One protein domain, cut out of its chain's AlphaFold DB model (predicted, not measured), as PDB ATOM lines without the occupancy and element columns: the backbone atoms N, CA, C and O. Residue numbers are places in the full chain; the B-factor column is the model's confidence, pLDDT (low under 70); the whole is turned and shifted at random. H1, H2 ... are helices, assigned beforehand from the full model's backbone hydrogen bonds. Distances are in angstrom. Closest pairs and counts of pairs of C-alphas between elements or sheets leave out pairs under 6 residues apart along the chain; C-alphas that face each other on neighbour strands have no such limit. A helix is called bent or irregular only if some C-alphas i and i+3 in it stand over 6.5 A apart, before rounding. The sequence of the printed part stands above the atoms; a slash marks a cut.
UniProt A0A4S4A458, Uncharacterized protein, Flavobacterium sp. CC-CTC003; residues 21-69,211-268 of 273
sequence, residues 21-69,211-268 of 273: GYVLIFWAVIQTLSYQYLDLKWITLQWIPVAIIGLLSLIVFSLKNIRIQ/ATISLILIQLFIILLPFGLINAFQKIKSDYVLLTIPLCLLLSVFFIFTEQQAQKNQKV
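What this domain is: This is residues 21 to 69 and 211 to 268 of the 273 residues of an uncharacterized protein of Flavobacterium sp. CC-CTC003 (UniProt A0A4S4A458). An elongated bundle of helices runs lengthwise along the long H4, with H1 packed on H4 and H2 side by side with H3a, the first arm of the bent H3. The second arm, H3b, turns steeply away and folds back into H4 as a hairpin. The printed part has 107 residues with four named helices, H1 to H4 in chain order, and no named strand, an all helix class. It is only just compact, close to loose, with a radius of gyration of the C-alphas of 15.1 A and spans of 49 by 25 by 20 A.

How they stand to each other: H1, residues 21 to 37, touches H4, residues 238 to 267, opposite ways at a shallow tilt of 18 degrees; their closest C-alphas, of Ala 28 and Ile 245, are 5.9 A apart. H1 is apart from H2, residues 47 to 69. H3, residues 211 to 236, was assigned as one helix by its hydrogen bonds but is bent, with C-alphas 223 and 226 7.1 A apart; its arms H3a, residues 211 to 223, and H3b, residues 226 to 236, stand at a steep tilt of 46 degrees. H2, H3a and H4 form an up and down bundle, each running against the one before. H2 touches H3a, closest at the C-alphas of Ser 57 and Leu 217, 5.2 A. H3b and H4 form a hairpin, closest at the C-alphas of Phe 233 and Val 241, 5.4 A. Every O i to N i+4 pair is within hydrogen-bond range in H1, H2 and H3a, against 5 of 7 in H3b and 21 of 26 in H4.

Where its parts are: H1 begins at C-alpha 21 (-25.947, -32.144, 1.121) and is 24.2 A long; H2 is 32.8 A, H3a 18.5 A and H3b 15.6 A. H4, 46.2 A, ends at C-alpha 267 (-8.954, -20.744, -8.335); it has a kink of 27 degrees near residue 245 and is only just irregular, with C-alphas 239 and 242 6.9 A apart.

The domain as a whole: The C-alphas farthest apart, of Asp 39 and Val 268, are 49.8 A apart. Residues 70 to 210 are not printed, and C-alphas 69 and 211 are 13.5 A apart across the cut. The link H1 to H2 is short, and H3 to H4 tight. Confidence is under 70 at residues 21 to 22, 39, 41 to 44 and 265 to 268.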
ATOM      1  N   GLY A  21     -25.387 -30.831   1.455       67.62
ATOM      2  CA  GLY A  21     -25.947 -32.144   1.121       67.62
ATOM      3  C   GLY A  21     -26.855 -32.695   2.227       67.62
ATOM      4  O   GLY A  21     -27.946 -33.172   1.936       67.62
ATOM      5  N   TYR A  22     -26.476 -32.530   3.498       69.94
ATOM      6  CA  TYR A  22     -27.286 -32.974   4.638       69.94
ATOM      7  C   TYR A  22     -28.565 -32.151   4.811       69.94
ATOM      8  O   TYR A  22     -29.620 -32.712   5.094       69.94
ATOM      9  N   VAL A  23     -28.495 -30.833   4.590       73.19
ATOM     10  CA  VAL A  23     -29.666 -29.940   4.656       73.19
ATOM     11  C   VAL A  23     -30.691 -30.310   3.580       73.19
ATOM     12  O   VAL A  23     -31.890 -30.290   3.834       73.19
ATOM     13  N   LEU A  24     -30.226 -30.701   2.393       73.94
ATOM     14  CA  LEU A  24     -31.087 -31.093   1.277       73.94
ATOM     15  C   LEU A  24     -31.732 -32.462   1.474       73.94
ATOM     16  O   LEU A  24     -32.906 -32.633   1.159       73.94
ATOM     17  N   ILE A  25     -30.989 -33.418   2.036       75.75
ATOM     18  CA  ILE A  25     -31.543 -34.719   2.429       75.75
ATOM     19  C   ILE A  25     -32.624 -34.511   3.486       75.75
ATOM     20  O   ILE A  25     -33.728 -35.027   3.343       75.75
ATOM     21  N   PHE A  26     -32.336 -33.704   4.507       83.44
ATOM     22  CA  PHE A  26     -33.298 -33.365   5.548       83.44
ATOM     23  C   PHE A  26     -34.561 -32.708   4.972       83.44
ATOM     24  O   PHE A  26     -35.671 -33.105   5.315       83.44
ATOM     25  N   TRP A  27     -34.403 -31.772   4.031       85.12
ATOM     26  CA  TRP A  27     -35.516 -31.125   3.333       85.12
ATOM     27  C   TRP A  27     -36.368 -32.116   2.528       85.12
ATOM     28  O   TRP A  27     -37.593 -32.108   2.642       85.12
ATOM     29  N   ALA A  28     -35.737 -33.010   1.763       81.31
ATOM     30  CA  ALA A  28     -36.441 -34.035   0.998       81.31
ATOM     31  C   ALA A  28     -37.195 -35.020   1.908       81.31
ATOM     32  O   ALA A  28     -38.337 -35.359   1.611       81.31
ATOM     33  N   VAL A  29     -36.587 -35.436   3.026       85.12
ATOM     34  CA  VAL A  29     -37.197 -36.335   4.020       85.12
ATOM     35  C   VAL A  29     -38.398 -35.682   4.704       85.12
ATOM     36  O   VAL A  29     -39.443 -36.312   4.831       85.12
ATOM     37  N   ILE A  30     -38.287 -34.413   5.109       87.12
ATOM     38  CA  ILE A  30     -39.413 -33.678   5.704       87.12
ATOM     39  C   ILE A  30     -40.604 -33.661   4.751       87.12
ATOM     40  O   ILE A  30     -41.729 -33.919   5.172       87.12
ATOM     41  N   GLN A  31     -40.374 -33.370   3.472       82.62
ATOM     42  CA  GLN A  31     -41.465 -33.265   2.510       82.62
ATOM     43  C   GLN A  31     -42.120 -34.605   2.198       82.62
ATOM     44  O   GLN A  31     -43.347 -34.677   2.135       82.62
ATOM     45  N   THR A  32     -41.333 -35.665   2.019       80.75
ATOM     46  CA  THR A  32     -41.880 -36.997   1.736       80.75
ATOM     47  C   THR A  32     -42.677 -37.533   2.921       80.75
ATOM     48  O   THR A  32     -43.783 -38.036   2.727       80.75
ATOM     49  N   LEU A  33     -42.188 -37.346   4.153       82.38
ATOM     50  CA  LEU A  33     -42.920 -37.716   5.368       82.38
ATOM     51  C   LEU A  33     -44.171 -36.853   5.570       82.38
ATOM     52  O   LEU A  33     -45.238 -37.379   5.881       82.38
ATOM     53  N   SER A  34     -44.072 -35.541   5.345       81.06
ATOM     54  CA  SER A  34     -45.220 -34.632   5.419       81.06
ATOM     55  C   SER A  34     -46.317 -35.027   4.431       81.06
ATOM     56  O   SER A  34     -47.496 -34.928   4.755       81.06
ATOM     57  N   TYR A  35     -45.953 -35.480   3.234       78.31
ATOM     58  CA  TYR A  35     -46.921 -35.950   2.252       78.31
ATOM     59  C   TYR A  35     -47.576 -37.276   2.679       78.31
ATOM     60  O   TYR A  35     -48.792 -37.419   2.581       78.31
ATOM     61  N   GLN A  36     -46.788 -38.232   3.181       74.38
ATOM     62  CA  GLN A  36     -47.265 -39.580   3.499       74.38
ATOM     63  C   GLN A  36     -48.093 -39.660   4.792       74.38
ATOM     64  O   GLN A  36     -49.033 -40.448   4.853       74.38
ATOM     65  N   TYR A  37     -47.762 -38.861   5.812       78.62
ATOM     66  CA  TYR A  37     -48.376 -38.967   7.144       78.62
ATOM     67  C   TYR A  37     -49.366 -37.847   7.480       78.62
ATOM     68  O   TYR A  37     -50.262 -38.070   8.288       78.62
ATOM     69  N   LEU A  38     -49.234 -36.655   6.882       74.56
ATOM     70  CA  LEU A  38     -50.136 -35.521   7.153       74.56
ATOM     71  C   LEU A  38     -51.218 -35.347   6.073       74.56
ATOM     72  O   LEU A  38     -52.001 -34.405   6.147       74.56
ATOM     73  N   ASP A  39     -51.244 -36.228   5.063       68.31
ATOM     74  CA  ASP A  39     -52.162 -36.225   3.909       68.31
ATOM     75  C   ASP A  39     -52.276 -34.851   3.204       68.31
ATOM     76  O   ASP A  39     -53.282 -34.506   2.577       68.31
ATOM     77  N   LEU A  40     -51.206 -34.047   3.289       71.06
ATOM     78  CA  LEU A  40     -51.105 -32.694   2.740       71.06
ATOM     79  C   LEU A  40     -50.915 -32.733   1.214       71.06
ATOM     80  O   LEU A  40     -49.867 -32.379   0.673       71.06
ATOM     81  N   LYS A  41     -51.962 -33.137   0.492       67.31
ATOM     82  CA  LYS A  41     -51.970 -33.255  -0.978       67.31
ATOM     83  C   LYS A  41     -51.825 -31.910  -1.702       67.31
ATOM     84  O   LYS A  41     -51.366 -31.879  -2.843       67.31
ATOM     85  N   TRP A  42     -52.142 -30.798  -1.033       66.81
ATOM     86  CA  TRP A  42     -52.052 -29.436  -1.584       66.81
ATOM     87  C   TRP A  42     -50.616 -28.936  -1.804       66.81
ATOM     88  O   TRP A  42     -50.398 -27.943  -2.488       66.81
ATOM     89  N   ILE A  43     -49.632 -29.643  -1.250       67.19
ATOM     90  CA  ILE A  43     -48.207 -29.312  -1.344       67.19
ATOM     91  C   ILE A  43     -47.562 -29.901  -2.618       67.19
ATOM     92  O   ILE A  43     -46.420 -29.589  -2.960       67.19
ATOM     93  N   THR A  44     -48.289 -30.739  -3.365       69.06
ATOM     94  CA  THR A  44     -47.771 -31.361  -4.587       69.06
ATOM     95  C   THR A  44     -47.693 -30.356  -5.736       69.06
ATOM     96  O   THR A  44     -48.697 -29.858  -6.243       69.06
ATOM     97  N   LEU A  45     -46.472 -30.061  -6.183       80.56
ATOM     98  CA  LEU A  45     -46.244 -29.192  -7.334       80.56
ATOM     99  C   LEU A  45     -46.262 -30.025  -8.619       80.56
ATOM    100  O   LEU A  45     -45.775 -31.156  -8.643       80.56
ATOM    101  N   GLN A  46     -46.822 -29.502  -9.712       87.56
ATOM    102  CA  GLN A  46     -46.708 -30.168 -11.012       87.56
ATOM    103  C   GLN A  46     -45.226 -30.272 -11.416       87.56
ATOM    104  O   GLN A  46     -44.485 -29.297 -11.335       87.56
ATOM    105  N   TRP A  47     -44.795 -31.449 -11.881       88.69
ATOM    106  CA  TRP A  47     -43.388 -31.704 -12.231       88.69
ATOM    107  C   TRP A  47     -42.845 -30.786 -13.341       88.69
ATOM    108  O   TRP A  47     -41.675 -30.414 -13.319       88.69
ATOM    109  N   ILE A  48     -43.692 -30.390 -14.298       91.44
ATOM    110  CA  ILE A  48     -43.284 -29.649 -15.504       91.44
ATOM    111  C   ILE A  48     -42.555 -28.326 -15.166       91.44
ATOM    112  O   ILE A  48     -41.427 -28.156 -15.630       91.44
ATOM    113  N   PRO A  49     -43.105 -27.417 -14.333       91.62
ATOM    114  CA  PRO A  49     -42.386 -26.224 -13.876       91.62
ATOM    115  C   PRO A  49     -41.009 -26.501 -13.257       91.62
ATOM    116  O   PRO A  49     -40.045 -25.799 -13.553       91.62
ATOM    117  N   VAL A  50     -40.898 -27.545 -12.430       91.62
ATOM    118  CA  VAL A  50     -39.639 -27.913 -11.761       91.62
ATOM    119  C   VAL A  50     -38.600 -28.372 -12.781       91.62
ATOM    120  O   VAL A  50     -37.448 -27.938 -12.732       91.62
ATOM    121  N   ALA A  51     -39.012 -29.191 -13.751       92.12
ATOM    122  CA  ALA A  51     -38.143 -29.661 -14.825       92.12
ATOM    123  C   ALA A  51     -37.609 -28.509 -15.694       92.12
ATOM    124  O   ALA A  51     -36.429 -28.507 -16.046       92.12
ATOM    125  N   ILE A  52     -38.438 -27.499 -15.991       95.69
ATOM    126  CA  ILE A  52     -38.019 -26.306 -16.747       95.69
ATOM    127  C   ILE A  52     -36.948 -25.525 -15.980       95.69
ATOM    128  O   ILE A  52     -35.925 -25.157 -16.557       95.69
ATOM    129  N   ILE A  53     -37.141 -25.310 -14.675       94.06
ATOM    130  CA  ILE A  53     -36.140 -24.643 -13.826       94.06
ATOM    131  C   ILE A  53     -34.837 -25.457 -13.802       94.06
ATOM    132  O   ILE A  53     -33.754 -24.880 -13.910       94.06
ATOM    133  N   GLY A  54     -34.930 -26.788 -13.749       92.12
ATOM    134  CA  GLY A  54     -33.782 -27.689 -13.856       92.12
ATOM    135  C   GLY A  54     -33.013 -27.516 -15.166       92.12
ATOM    136  O   GLY A  54     -31.802 -27.295 -15.145       92.12
ATOM    137  N   LEU A  55     -33.708 -27.525 -16.305       94.81
ATOM    138  CA  LEU A  55     -33.100 -27.306 -17.620       94.81
ATOM    139  C   LEU A  55     -32.413 -25.935 -17.708       94.81
ATOM    140  O   LEU A  55     -31.260 -25.841 -18.129       94.81
ATOM    141  N   LEU A  56     -33.098 -24.875 -17.266       95.88
ATOM    142  CA  LEU A  56     -32.544 -23.520 -17.240       95.88
ATOM    143  C   LEU A  56     -31.291 -23.445 -16.363       95.88
ATOM    144  O   LEU A  56     -30.296 -22.841 -16.768       95.88
ATOM    145  N   SER A  57     -31.307 -24.090 -15.194       91.88
ATOM    146  CA  SER A  57     -30.156 -24.124 -14.290       91.88
ATOM    147  C   SER A  57     -28.931 -24.777 -14.944       91.88
ATOM    148  O   SER A  57     -27.831 -24.234 -14.841       91.88
ATOM    149  N   LEU A  58     -29.117 -25.870 -15.698       91.81
ATOM    150  CA  LEU A  58     -28.043 -26.555 -16.424       91.81
ATOM    151  C   LEU A  58     -27.458 -25.689 -17.540       91.81
ATOM    152  O   LEU A  58     -26.239 -25.614 -17.687       91.81
ATOM    153  N   ILE A  59     -28.313 -25.015 -18.311       93.38
ATOM    154  CA  ILE A  59     -27.875 -24.130 -19.397       93.38
ATOM    155  C   ILE A  59     -27.048 -22.977 -18.830       93.38
ATOM    156  O   ILE A  59     -25.932 -22.726 -19.289       93.38
ATOM    157  N   VAL A  60     -27.561 -22.294 -17.803       91.00
ATOM    158  CA  VAL A  60     -26.854 -21.168 -17.181       91.00
ATOM    159  C   VAL A  60     -25.543 -21.633 -16.547       91.00
ATOM    160  O   VAL A  60     -24.516 -20.977 -16.733       91.00
ATOM    161  N   PHE A  61     -25.542 -22.782 -15.868       89.38
ATOM    162  CA  PHE A  61     -24.325 -23.386 -15.331       89.38
ATOM    163  C   PHE A  61     -23.297 -23.682 -16.436       89.38
ATOM    164  O   PHE A  61     -22.120 -23.355 -16.291       89.38
ATOM    165  N   SER A  62     -23.727 -24.237 -17.570       89.75
ATOM    166  CA  SER A  62     -22.849 -24.508 -18.715       89.75
ATOM    167  C   SER A  62     -22.224 -23.222 -19.269       89.75
ATOM    168  O   SER A  62     -21.005 -23.135 -19.418       89.75
ATOM    169  N   LEU A  63     -23.027 -22.171 -19.474       90.75
ATOM    170  CA  LEU A  63     -22.538 -20.866 -19.933       90.75
ATOM    171  C   LEU A  63     -21.546 -20.238 -18.943       90.75
ATOM    172  O   LEU A  63     -20.539 -19.663 -19.362       90.75
ATOM    173  N   LYS A  64     -21.802 -20.369 -17.635       87.44
ATOM    174  CA  LYS A  64     -20.866 -19.969 -16.574       87.44
ATOM    175  C   LYS A  64     -19.547 -20.725 -16.710       87.44
ATOM    176  O   LYS A  64     -18.488 -20.105 -16.724       87.44
ATOM    177  N   ASN A  65     -19.607 -22.047 -16.845       86.69
ATOM    178  CA  ASN A  65     -18.424 -22.894 -16.925       86.69
ATOM    179  C   ASN A  65     -17.585 -22.585 -18.174       86.69
ATOM    180  O   ASN A  65     -16.368 -22.464 -18.075       86.69
ATOM    181  N   ILE A  66     -18.218 -22.352 -19.329       88.94
ATOM    182  CA  ILE A  66     -17.524 -21.932 -20.558       88.94
ATOM    183  C   ILE A  66     -16.749 -20.624 -20.334       88.94
ATOM    184  O   ILE A  66     -15.609 -20.502 -20.778       88.94
ATOM    185  N   ARG A  67     -17.326 -19.648 -19.617       86.50
ATOM    186  CA  ARG A  67     -16.639 -18.381 -19.300       86.50
ATOM    187  C   ARG A  67     -15.444 -18.579 -18.375       86.50
ATOM    188  O   ARG A  67     -14.381 -18.034 -18.660       86.50
ATOM    189  N   ILE A  68     -15.605 -19.380 -17.320       83.38
ATOM    190  CA  ILE A  68     -14.514 -19.723 -16.394       83.38
ATOM    191  C   ILE A  68     -13.374 -20.401 -17.163       83.38
ATOM    192  O   ILE A  68     -12.220 -19.999 -17.038       83.38
ATOM    193  N   GLN A  69     -13.700 -21.369 -18.022       86.19
ATOM    194  CA  GLN A  69     -12.710 -22.084 -18.829       86.19
ATOM    195  C   GLN A  69     -12.004 -21.172 -19.831       86.19
ATOM    196  O   GLN A  69     -10.786 -21.246 -19.973       86.19
ATOM    197  N   ALA A 211     -22.849 -15.764 -12.607       80.75
ATOM    198  CA  ALA A 211     -22.540 -16.602 -11.445       80.75
ATOM    199  C   ALA A 211     -23.627 -16.507 -10.360       80.75
ATOM    200  O   ALA A 211     -23.992 -17.521  -9.766       80.75
ATOM    201  N   THR A 212     -24.186 -15.311 -10.159       82.81
ATOM    202  CA  THR A 212     -25.277 -15.083  -9.198       82.81
ATOM    203  C   THR A 212     -26.574 -15.754  -9.658       82.81
ATOM    204  O   THR A 212     -27.179 -16.490  -8.885       82.81
ATOM    205  N   ILE A 213     -26.972 -15.578 -10.925       86.75
ATOM    206  CA  ILE A 213     -28.155 -16.250 -11.495       86.75
ATOM    207  C   ILE A 213     -28.005 -17.769 -11.409       86.75
ATOM    208  O   ILE A 213     -28.943 -18.447 -10.999       86.75
ATOM    209  N   SER A 214     -26.837 -18.307 -11.775       86.69
ATOM    210  CA  SER A 214     -26.569 -19.746 -11.720       86.69
ATOM    211  C   SER A 214     -26.811 -20.300 -10.317       86.69
ATOM    212  O   SER A 214     -27.462 -21.329 -10.179       86.69
ATOM    213  N   LEU A 215     -26.322 -19.612  -9.280       83.81
ATOM    214  CA  LEU A 215     -26.519 -20.030  -7.891       83.81
ATOM    215  C   LEU A 215     -27.994 -19.982  -7.482       83.81
ATOM    216  O   LEU A 215     -28.489 -20.951  -6.913       83.81
ATOM    217  N   ILE A 216     -28.703 -18.896  -7.808       86.50
ATOM    218  CA  ILE A 216     -30.128 -18.742  -7.484       86.50
ATOM    219  C   ILE A 216     -30.962 -19.838  -8.159       86.50
ATOM    220  O   ILE A 216     -31.799 -20.454  -7.505       86.50
ATOM    221  N   LEU A 217     -30.723 -20.123  -9.443       89.31
ATOM    222  CA  LEU A 217     -31.457 -21.158 -10.179       89.31
ATOM    223  C   LEU A 217     -31.197 -22.560  -9.626       89.31
ATOM    224  O   LEU A 217     -32.141 -23.332  -9.484       89.31
ATOM    225  N   ILE A 218     -29.945 -22.884  -9.284       86.75
ATOM    226  CA  ILE A 218     -29.598 -24.178  -8.680       86.75
ATOM    227  C   ILE A 218     -30.271 -24.323  -7.307       86.75
ATOM    228  O   ILE A 218     -30.858 -25.363  -7.020       86.75
ATOM    229  N   GLN A 219     -30.238 -23.278  -6.471       85.06
ATOM    230  CA  GLN A 219     -30.911 -23.280  -5.168       85.06
ATOM    231  C   GLN A 219     -32.424 -23.462  -5.313       85.06
ATOM    232  O   GLN A 219     -33.007 -24.316  -4.649       85.06
ATOM    233  N   LEU A 220     -33.049 -22.695  -6.209       88.69
ATOM    234  CA  LEU A 220     -34.479 -22.779  -6.481       88.69
ATOM    235  C   LEU A 220     -34.871 -24.175  -6.980       88.69
ATOM    236  O   LEU A 220     -35.835 -24.751  -6.481       88.69
ATOM    237  N   PHE A 221     -34.107 -24.735  -7.923       89.75
ATOM    238  CA  PHE A 221     -34.336 -26.079  -8.446       89.75
ATOM    239  C   PHE A 221     -34.313 -27.121  -7.330       89.75
ATOM    240  O   PHE A 221     -35.260 -27.885  -7.183       89.75
ATOM    241  N   ILE A 222     -33.263 -27.113  -6.511       86.56
ATOM    242  CA  ILE A 222     -33.071 -28.079  -5.431       86.56
ATOM    243  C   ILE A 222     -34.184 -27.981  -4.369       86.56
ATOM    244  O   ILE A 222     -34.652 -29.010  -3.885       86.56
ATOM    245  N   ILE A 223     -34.635 -26.770  -4.017       86.50
ATOM    246  CA  ILE A 223     -35.731 -26.568  -3.050       86.50
ATOM    247  C   ILE A 223     -37.059 -27.119  -3.591       86.50
ATOM    248  O   ILE A 223     -37.840 -27.690  -2.824       86.50
ATOM    249  N   LEU A 224     -37.311 -26.952  -4.895       89.19
ATOM    250  CA  LEU A 224     -38.549 -27.364  -5.566       89.19
ATOM    251  C   LEU A 224     -38.570 -28.841  -5.988       89.19
ATOM    252  O   LEU A 224     -39.646 -29.413  -6.176       89.19
ATOM    253  N   LEU A 225     -37.396 -29.449  -6.142       89.62
ATOM    254  CA  LEU A 225     -37.196 -30.817  -6.608       89.62
ATOM    255  C   LEU A 225     -38.073 -31.860  -5.882       89.62
ATOM    256  O   LEU A 225     -38.796 -32.585  -6.573       89.62
ATOM    257  N   PRO A 226     -38.067 -31.949  -4.535       88.94
ATOM    258  CA  PRO A 226     -38.870 -32.943  -3.822       88.94
ATOM    259  C   PRO A 226     -40.381 -32.791  -4.058       88.94
ATOM    260  O   PRO A 226     -41.046 -33.794  -4.314       88.94
ATOM    261  N   PHE A 227     -40.921 -31.567  -4.104       88.00
ATOM    262  CA  PHE A 227     -42.346 -31.335  -4.380       88.00
ATOM    263  C   PHE A 227     -42.774 -31.835  -5.762       88.00
ATOM    264  O   PHE A 227     -43.857 -32.403  -5.919       88.00
ATOM    265  N   GLY A 228     -41.927 -31.618  -6.771       87.94
ATOM    266  CA  GLY A 228     -42.201 -32.066  -8.131       87.94
ATOM    267  C   GLY A 228     -42.127 -33.590  -8.271       87.94
ATOM    268  O   GLY A 228     -42.961 -34.186  -8.957       87.94
ATOM    269  N   LEU A 229     -41.142 -34.221  -7.625       88.56
ATOM    270  CA  LEU A 229     -40.937 -35.670  -7.692       88.56
ATOM    271  C   LEU A 229     -42.029 -36.454  -6.960       88.56
ATOM    272  O   LEU A 229     -42.481 -37.465  -7.494       88.56
ATOM    273  N   ILE A 230     -42.509 -35.971  -5.808       87.38
ATOM    274  CA  ILE A 230     -43.630 -36.596  -5.083       87.38
ATOM    275  C   ILE A 230     -44.851 -36.727  -6.006       87.38
ATOM    276  O   ILE A 230     -45.413 -37.814  -6.133       87.38
ATOM    277  N   ASN A 231     -45.215 -35.649  -6.711       83.69
ATOM    278  CA  ASN A 231     -46.332 -35.654  -7.661       83.69
ATOM    279  C   ASN A 231     -46.082 -36.612  -8.840       83.69
ATOM    280  O   ASN A 231     -46.965 -37.370  -9.240       83.69
ATOM    281  N   ALA A 232     -44.867 -36.600  -9.396       86.00
ATOM    282  CA  ALA A 232     -44.504 -37.471 -10.511       86.00
ATOM    283  C   ALA A 232     -44.607 -38.960 -10.143       86.00
ATOM    284  O   ALA A 232     -45.202 -39.732 -10.893       86.00
ATOM    285  N   PHE A 233     -44.081 -39.360  -8.982       87.25
ATOM    286  CA  PHE A 233     -44.118 -40.753  -8.538       87.25
ATOM    287  C   PHE A 233     -45.508 -41.200  -8.096       87.25
ATOM    288  O   PHE A 233     -45.905 -42.317  -8.425       87.25
ATOM    289  N   GLN A 234     -46.285 -40.324  -7.451       83.81
ATOM    290  CA  GLN A 234     -47.670 -40.621  -7.082       83.81
ATOM    291  C   GLN A 234     -48.520 -41.010  -8.299       83.81
ATOM    292  O   GLN A 234     -49.305 -41.952  -8.217       83.81
ATOM    293  N   LYS A 235     -48.357 -40.314  -9.434       82.69
ATOM    294  CA  LYS A 235     -49.078 -40.626 -10.680       82.69
ATOM    295  C   LYS A 235     -48.740 -42.003 -11.253       82.69
ATOM    296  O   LYS A 235     -49.539 -42.540 -12.013       82.69
ATOM    297  N   ILE A 236     -47.569 -42.547 -10.923       84.75
ATOM    298  CA  ILE A 236     -47.134 -43.871 -11.368       84.75
ATOM    299  C   ILE A 236     -47.724 -44.932 -10.433       84.75
ATOM    300  O   ILE A 236     -48.535 -45.739 -10.881       84.75
ATOM    301  N   LYS A 237     -47.338 -44.922  -9.147       82.44
ATOM    302  CA  LYS A 237     -47.948 -45.692  -8.043       82.44
ATOM    303  C   LYS A 237     -47.600 -45.031  -6.705       82.44
ATOM    304  O   LYS A 237     -46.487 -44.535  -6.539       82.44
ATOM    305  N   SER A 238     -48.504 -45.109  -5.728       73.62
ATOM    306  CA  SER A 238     -48.312 -44.571  -4.368       73.62
ATOM    307  C   SER A 238     -47.027 -45.050  -3.689       73.62
ATOM    308  O   SER A 238     -46.361 -44.272  -3.010       73.62
ATOM    309  N   ASP A 239     -46.640 -46.302  -3.920       78.81
ATOM    310  CA  ASP A 239     -45.516 -46.936  -3.222       78.81
ATOM    311  C   ASP A 239     -44.151 -46.394  -3.685       78.81
ATOM    312  O   ASP A 239     -43.147 -46.536  -2.988       78.81
ATOM    313  N   TYR A 240     -44.099 -45.711  -4.835       83.81
ATOM    314  CA  TYR A 240     -42.867 -45.120  -5.364       83.81
ATOM    315  C   TYR A 240     -42.527 -43.753  -4.765       83.81
ATOM    316  O   TYR A 240     -41.447 -43.234  -5.036       83.81
ATOM    317  N   VAL A 241     -43.385 -43.161  -3.927       80.88
ATOM    318  CA  VAL A 241     -43.119 -41.839  -3.328       80.88
ATOM    319  C   VAL A 241     -41.824 -41.839  -2.503       80.88
ATOM    320  O   VAL A 241     -41.089 -40.850  -2.521       80.88
ATOM    321  N   LEU A 242     -41.474 -42.968  -1.871       83.38
ATOM    322  CA  LEU A 242     -40.225 -43.121  -1.116       83.38
ATOM    323  C   LEU A 242     -38.969 -42.995  -2.007       83.38
ATOM    324  O   LEU A 242     -37.925 -42.538  -1.540       83.38
ATOM    325  N   LEU A 243     -39.078 -43.318  -3.304       85.88
ATOM    326  CA  LEU A 243     -37.996 -43.191  -4.293       85.88
ATOM    327  C   LEU A 243     -37.612 -41.725  -4.567       85.88
ATOM    328  O   LEU A 243     -36.539 -41.446  -5.104       85.88
ATOM    329  N   THR A 244     -38.438 -40.772  -4.133       85.75
ATOM    330  CA  THR A 244     -38.116 -39.342  -4.183       85.75
ATOM    331  C   THR A 244     -36.832 -39.021  -3.423       85.75
ATOM    332  O   THR A 244     -36.024 -38.229  -3.896       85.75
ATOM    333  N   ILE A 245     -36.607 -39.650  -2.265       84.81
ATOM    334  CA  ILE A 245     -35.451 -39.364  -1.403       84.81
ATOM    335  C   ILE A 245     -34.120 -39.681  -2.114       84.81
ATOM    336  O   ILE A 245     -33.300 -38.765  -2.245       84.81
ATOM    337  N   PRO A 246     -33.875 -40.914  -2.613       88.62
ATOM    338  CA  PRO A 246     -32.620 -41.226  -3.294       88.62
ATOM    339  C   PRO A 246     -32.435 -40.428  -4.590       88.62
ATOM    340  O   PRO A 246     -31.313 -40.023  -4.894       88.62
ATOM    341  N   LEU A 247     -33.510 -40.135  -5.332       87.94
ATOM    342  CA  LEU A 247     -33.410 -39.340  -6.557       87.94
ATOM    343  C   LEU A 247     -33.074 -37.868  -6.268       87.94
ATOM    344  O   LEU A 247     -32.220 -37.286  -6.942       87.94
ATOM    345  N   CYS A 248     -33.687 -37.281  -5.235       87.19
ATOM    346  CA  CYS A 248     -33.353 -35.940  -4.760       87.19
ATOM    347  C   CYS A 248     -31.889 -35.833  -4.343       87.19
ATOM    348  O   CYS A 248     -31.218 -34.856  -4.683       87.19
ATOM    349  N   LEU A 249     -31.397 -36.843  -3.624       85.44
ATOM    350  CA  LEU A 249     -30.012 -36.916  -3.183       85.44
ATOM    351  C   LEU A 249     -29.066 -36.962  -4.385       85.44
ATOM    352  O   LEU A 249     -28.155 -36.140  -4.462       85.44
ATOM    353  N   LEU A 250     -29.309 -37.856  -5.348       88.19
ATOM    354  CA  LEU A 250     -28.477 -38.003  -6.545       88.19
ATOM    355  C   LEU A 250     -28.372 -36.684  -7.322       88.19
ATOM    356  O   LEU A 250     -27.266 -36.216  -7.600       88.19
ATOM    357  N   LEU A 251     -29.509 -36.052  -7.629       87.31
ATOM    358  CA  LEU A 251     -29.534 -34.796  -8.382       87.31
ATOM    359  C   LEU A 251     -28.873 -33.653  -7.604       87.31
ATOM    360  O   LEU A 251     -28.087 -32.895  -8.171       87.31
ATOM    361  N   SER A 252     -29.124 -33.552  -6.299       83.12
ATOM    362  CA  SER A 252     -28.495 -32.533  -5.453       83.12
ATOM    363  C   SER A 252     -26.974 -32.685  -5.413       83.12
ATOM    364  O   SER A 252     -26.252 -31.702  -5.577       83.12
ATOM    365  N   VAL A 253     -26.475 -33.914  -5.244       83.44
ATOM    366  CA  VAL A 253     -25.036 -34.211  -5.248       83.44
ATOM    367  C   VAL A 253     -24.411 -33.850  -6.590       83.44
ATOM    368  O   VAL A 253     -23.349 -33.233  -6.604       83.44
ATOM    369  N   PHE A 254     -25.078 -34.163  -7.704       87.38
ATOM    370  CA  PHE A 254     -24.610 -33.779  -9.033       87.38
ATOM    371  C   PHE A 254     -24.408 -32.260  -9.151       87.38
ATOM    372  O   PHE A 254     -23.314 -31.819  -9.498       87.38
ATOM    373  N   PHE A 255     -25.413 -31.452  -8.798       83.38
ATOM    374  CA  PHE A 255     -25.316 -29.988  -8.880       83.38
ATOM    375  C   PHE A 255     -24.289 -29.388  -7.910       83.38
ATOM    376  O   PHE A 255     -23.605 -28.422  -8.248       83.38
ATOM    377  N   ILE A 256     -24.146 -29.956  -6.710       79.94
ATOM    378  CA  ILE A 256     -23.111 -29.524  -5.762       79.94
ATOM    379  C   ILE A 256     -21.724 -29.835  -6.323       79.94
ATOM    380  O   ILE A 256     -20.838 -28.982  -6.275       79.94
ATOM    381  N   PHE A 257     -21.527 -31.039  -6.858       83.56
ATOM    382  CA  PHE A 257     -20.249 -31.464  -7.408       83.56
ATOM    383  C   PHE A 257     -19.832 -30.594  -8.596       83.56
ATOM    384  O   PHE A 257     -18.695 -30.125  -8.645       83.56
ATOM    385  N   THR A 258     -20.746 -30.320  -9.529       82.38
ATOM    386  CA  THR A 258     -20.451 -29.478 -10.695       82.38
ATOM    387  C   THR A 258     -20.097 -28.046 -10.287       82.38
ATOM    388  O   THR A 258     -19.121 -27.486 -10.791       82.38
ATOM    389  N   GLU A 259     -20.805 -27.475  -9.313       80.00
ATOM    390  CA  GLU A 259     -20.511 -26.143  -8.781       80.00
ATOM    391  C   GLU A 259     -19.176 -26.102  -8.016       80.00
ATOM    392  O   GLU A 259     -18.398 -25.162  -8.186       80.00
ATOM    393  N   GLN A 260     -18.840 -27.139  -7.242       80.50
ATOM    394  CA  GLN A 260     -17.525 -27.256  -6.601       80.50
ATOM    395  C   GLN A 260     -16.389 -27.344  -7.626       80.50
ATOM    396  O   GLN A 260     -15.349 -26.706  -7.446       80.50
ATOM    397  N   GLN A 261     -16.576 -28.099  -8.709       79.62
ATOM    398  CA  GLN A 261     -15.585 -28.193  -9.782       79.62
ATOM    399  C   GLN A 261     -15.410 -26.852 -10.503       79.62
ATOM    400  O   GLN A 261     -14.279 -26.439 -10.762       79.62
ATOM    401  N   ALA A 262     -16.499 -26.122 -10.749       75.94
ATOM    402  CA  ALA A 262     -16.435 -24.775 -11.310       75.94
ATOM    403  C   ALA A 262     -15.666 -23.806 -10.389       75.94
ATOM    404  O   ALA A 262     -14.805 -23.062 -10.857       75.94
ATOM    405  N   GLN A 263     -15.911 -23.859  -9.074       73.75
ATOM    406  CA  GLN A 263     -15.196 -23.039  -8.088       73.75
ATOM    407  C   GLN A 263     -13.707 -23.385  -7.993       73.75
ATOM    408  O   GLN A 263     -12.881 -22.486  -7.839       73.75
ATOM    409  N   LYS A 264     -13.344 -24.670  -8.098       72.75
ATOM    410  CA  LYS A 264     -11.939 -25.087  -8.176       72.75
ATOM    411  C   LYS A 264     -11.282 -24.520  -9.428       72.75
ATOM    412  O   LYS A 264     -10.258 -23.864  -9.306       72.75
ATOM    413  N   ASN A 265     -11.903 -24.678 -10.598       69.75
ATOM    414  CA  ASN A 265     -11.372 -24.167 -11.867       69.75
ATOM    415  C   ASN A 265     -11.200 -22.643 -11.888       69.75
ATOM    416  O   ASN A 265     -10.327 -22.148 -12.591       69.75
ATOM    417  N   GLN A 266     -11.986 -21.908 -11.099       67.44
ATOM    418  CA  GLN A 266     -11.831 -20.463 -10.930       67.44
ATOM    419  C   GLN A 266     -10.595 -20.076 -10.094       67.44
ATOM    420  O   GLN A 266     -10.109 -18.957 -10.221       67.44
ATOM    421  N   LYS A 267     -10.098 -20.976  -9.234       56.91
ATOM    422  CA  LYS A 267      -8.954 -20.744  -8.335       56.91
ATOM    423  C   LYS A 267      -7.629 -21.316  -8.844       56.91
ATOM    424  O   LYS A 267      -6.606 -21.030  -8.233       56.91
ATOM    425  N   VAL A 268      -7.631 -22.145  -9.893       50.62
ATOM    426  CA  VAL A 268      -6.385 -22.730 -10.413       50.62
ATOM    427  C   VAL A 268      -5.582 -21.647 -11.127       50.62
ATOM    428  O   VAL A 268      -6.019 -21.085 -12.129       50.62
TER     429      VAL A 268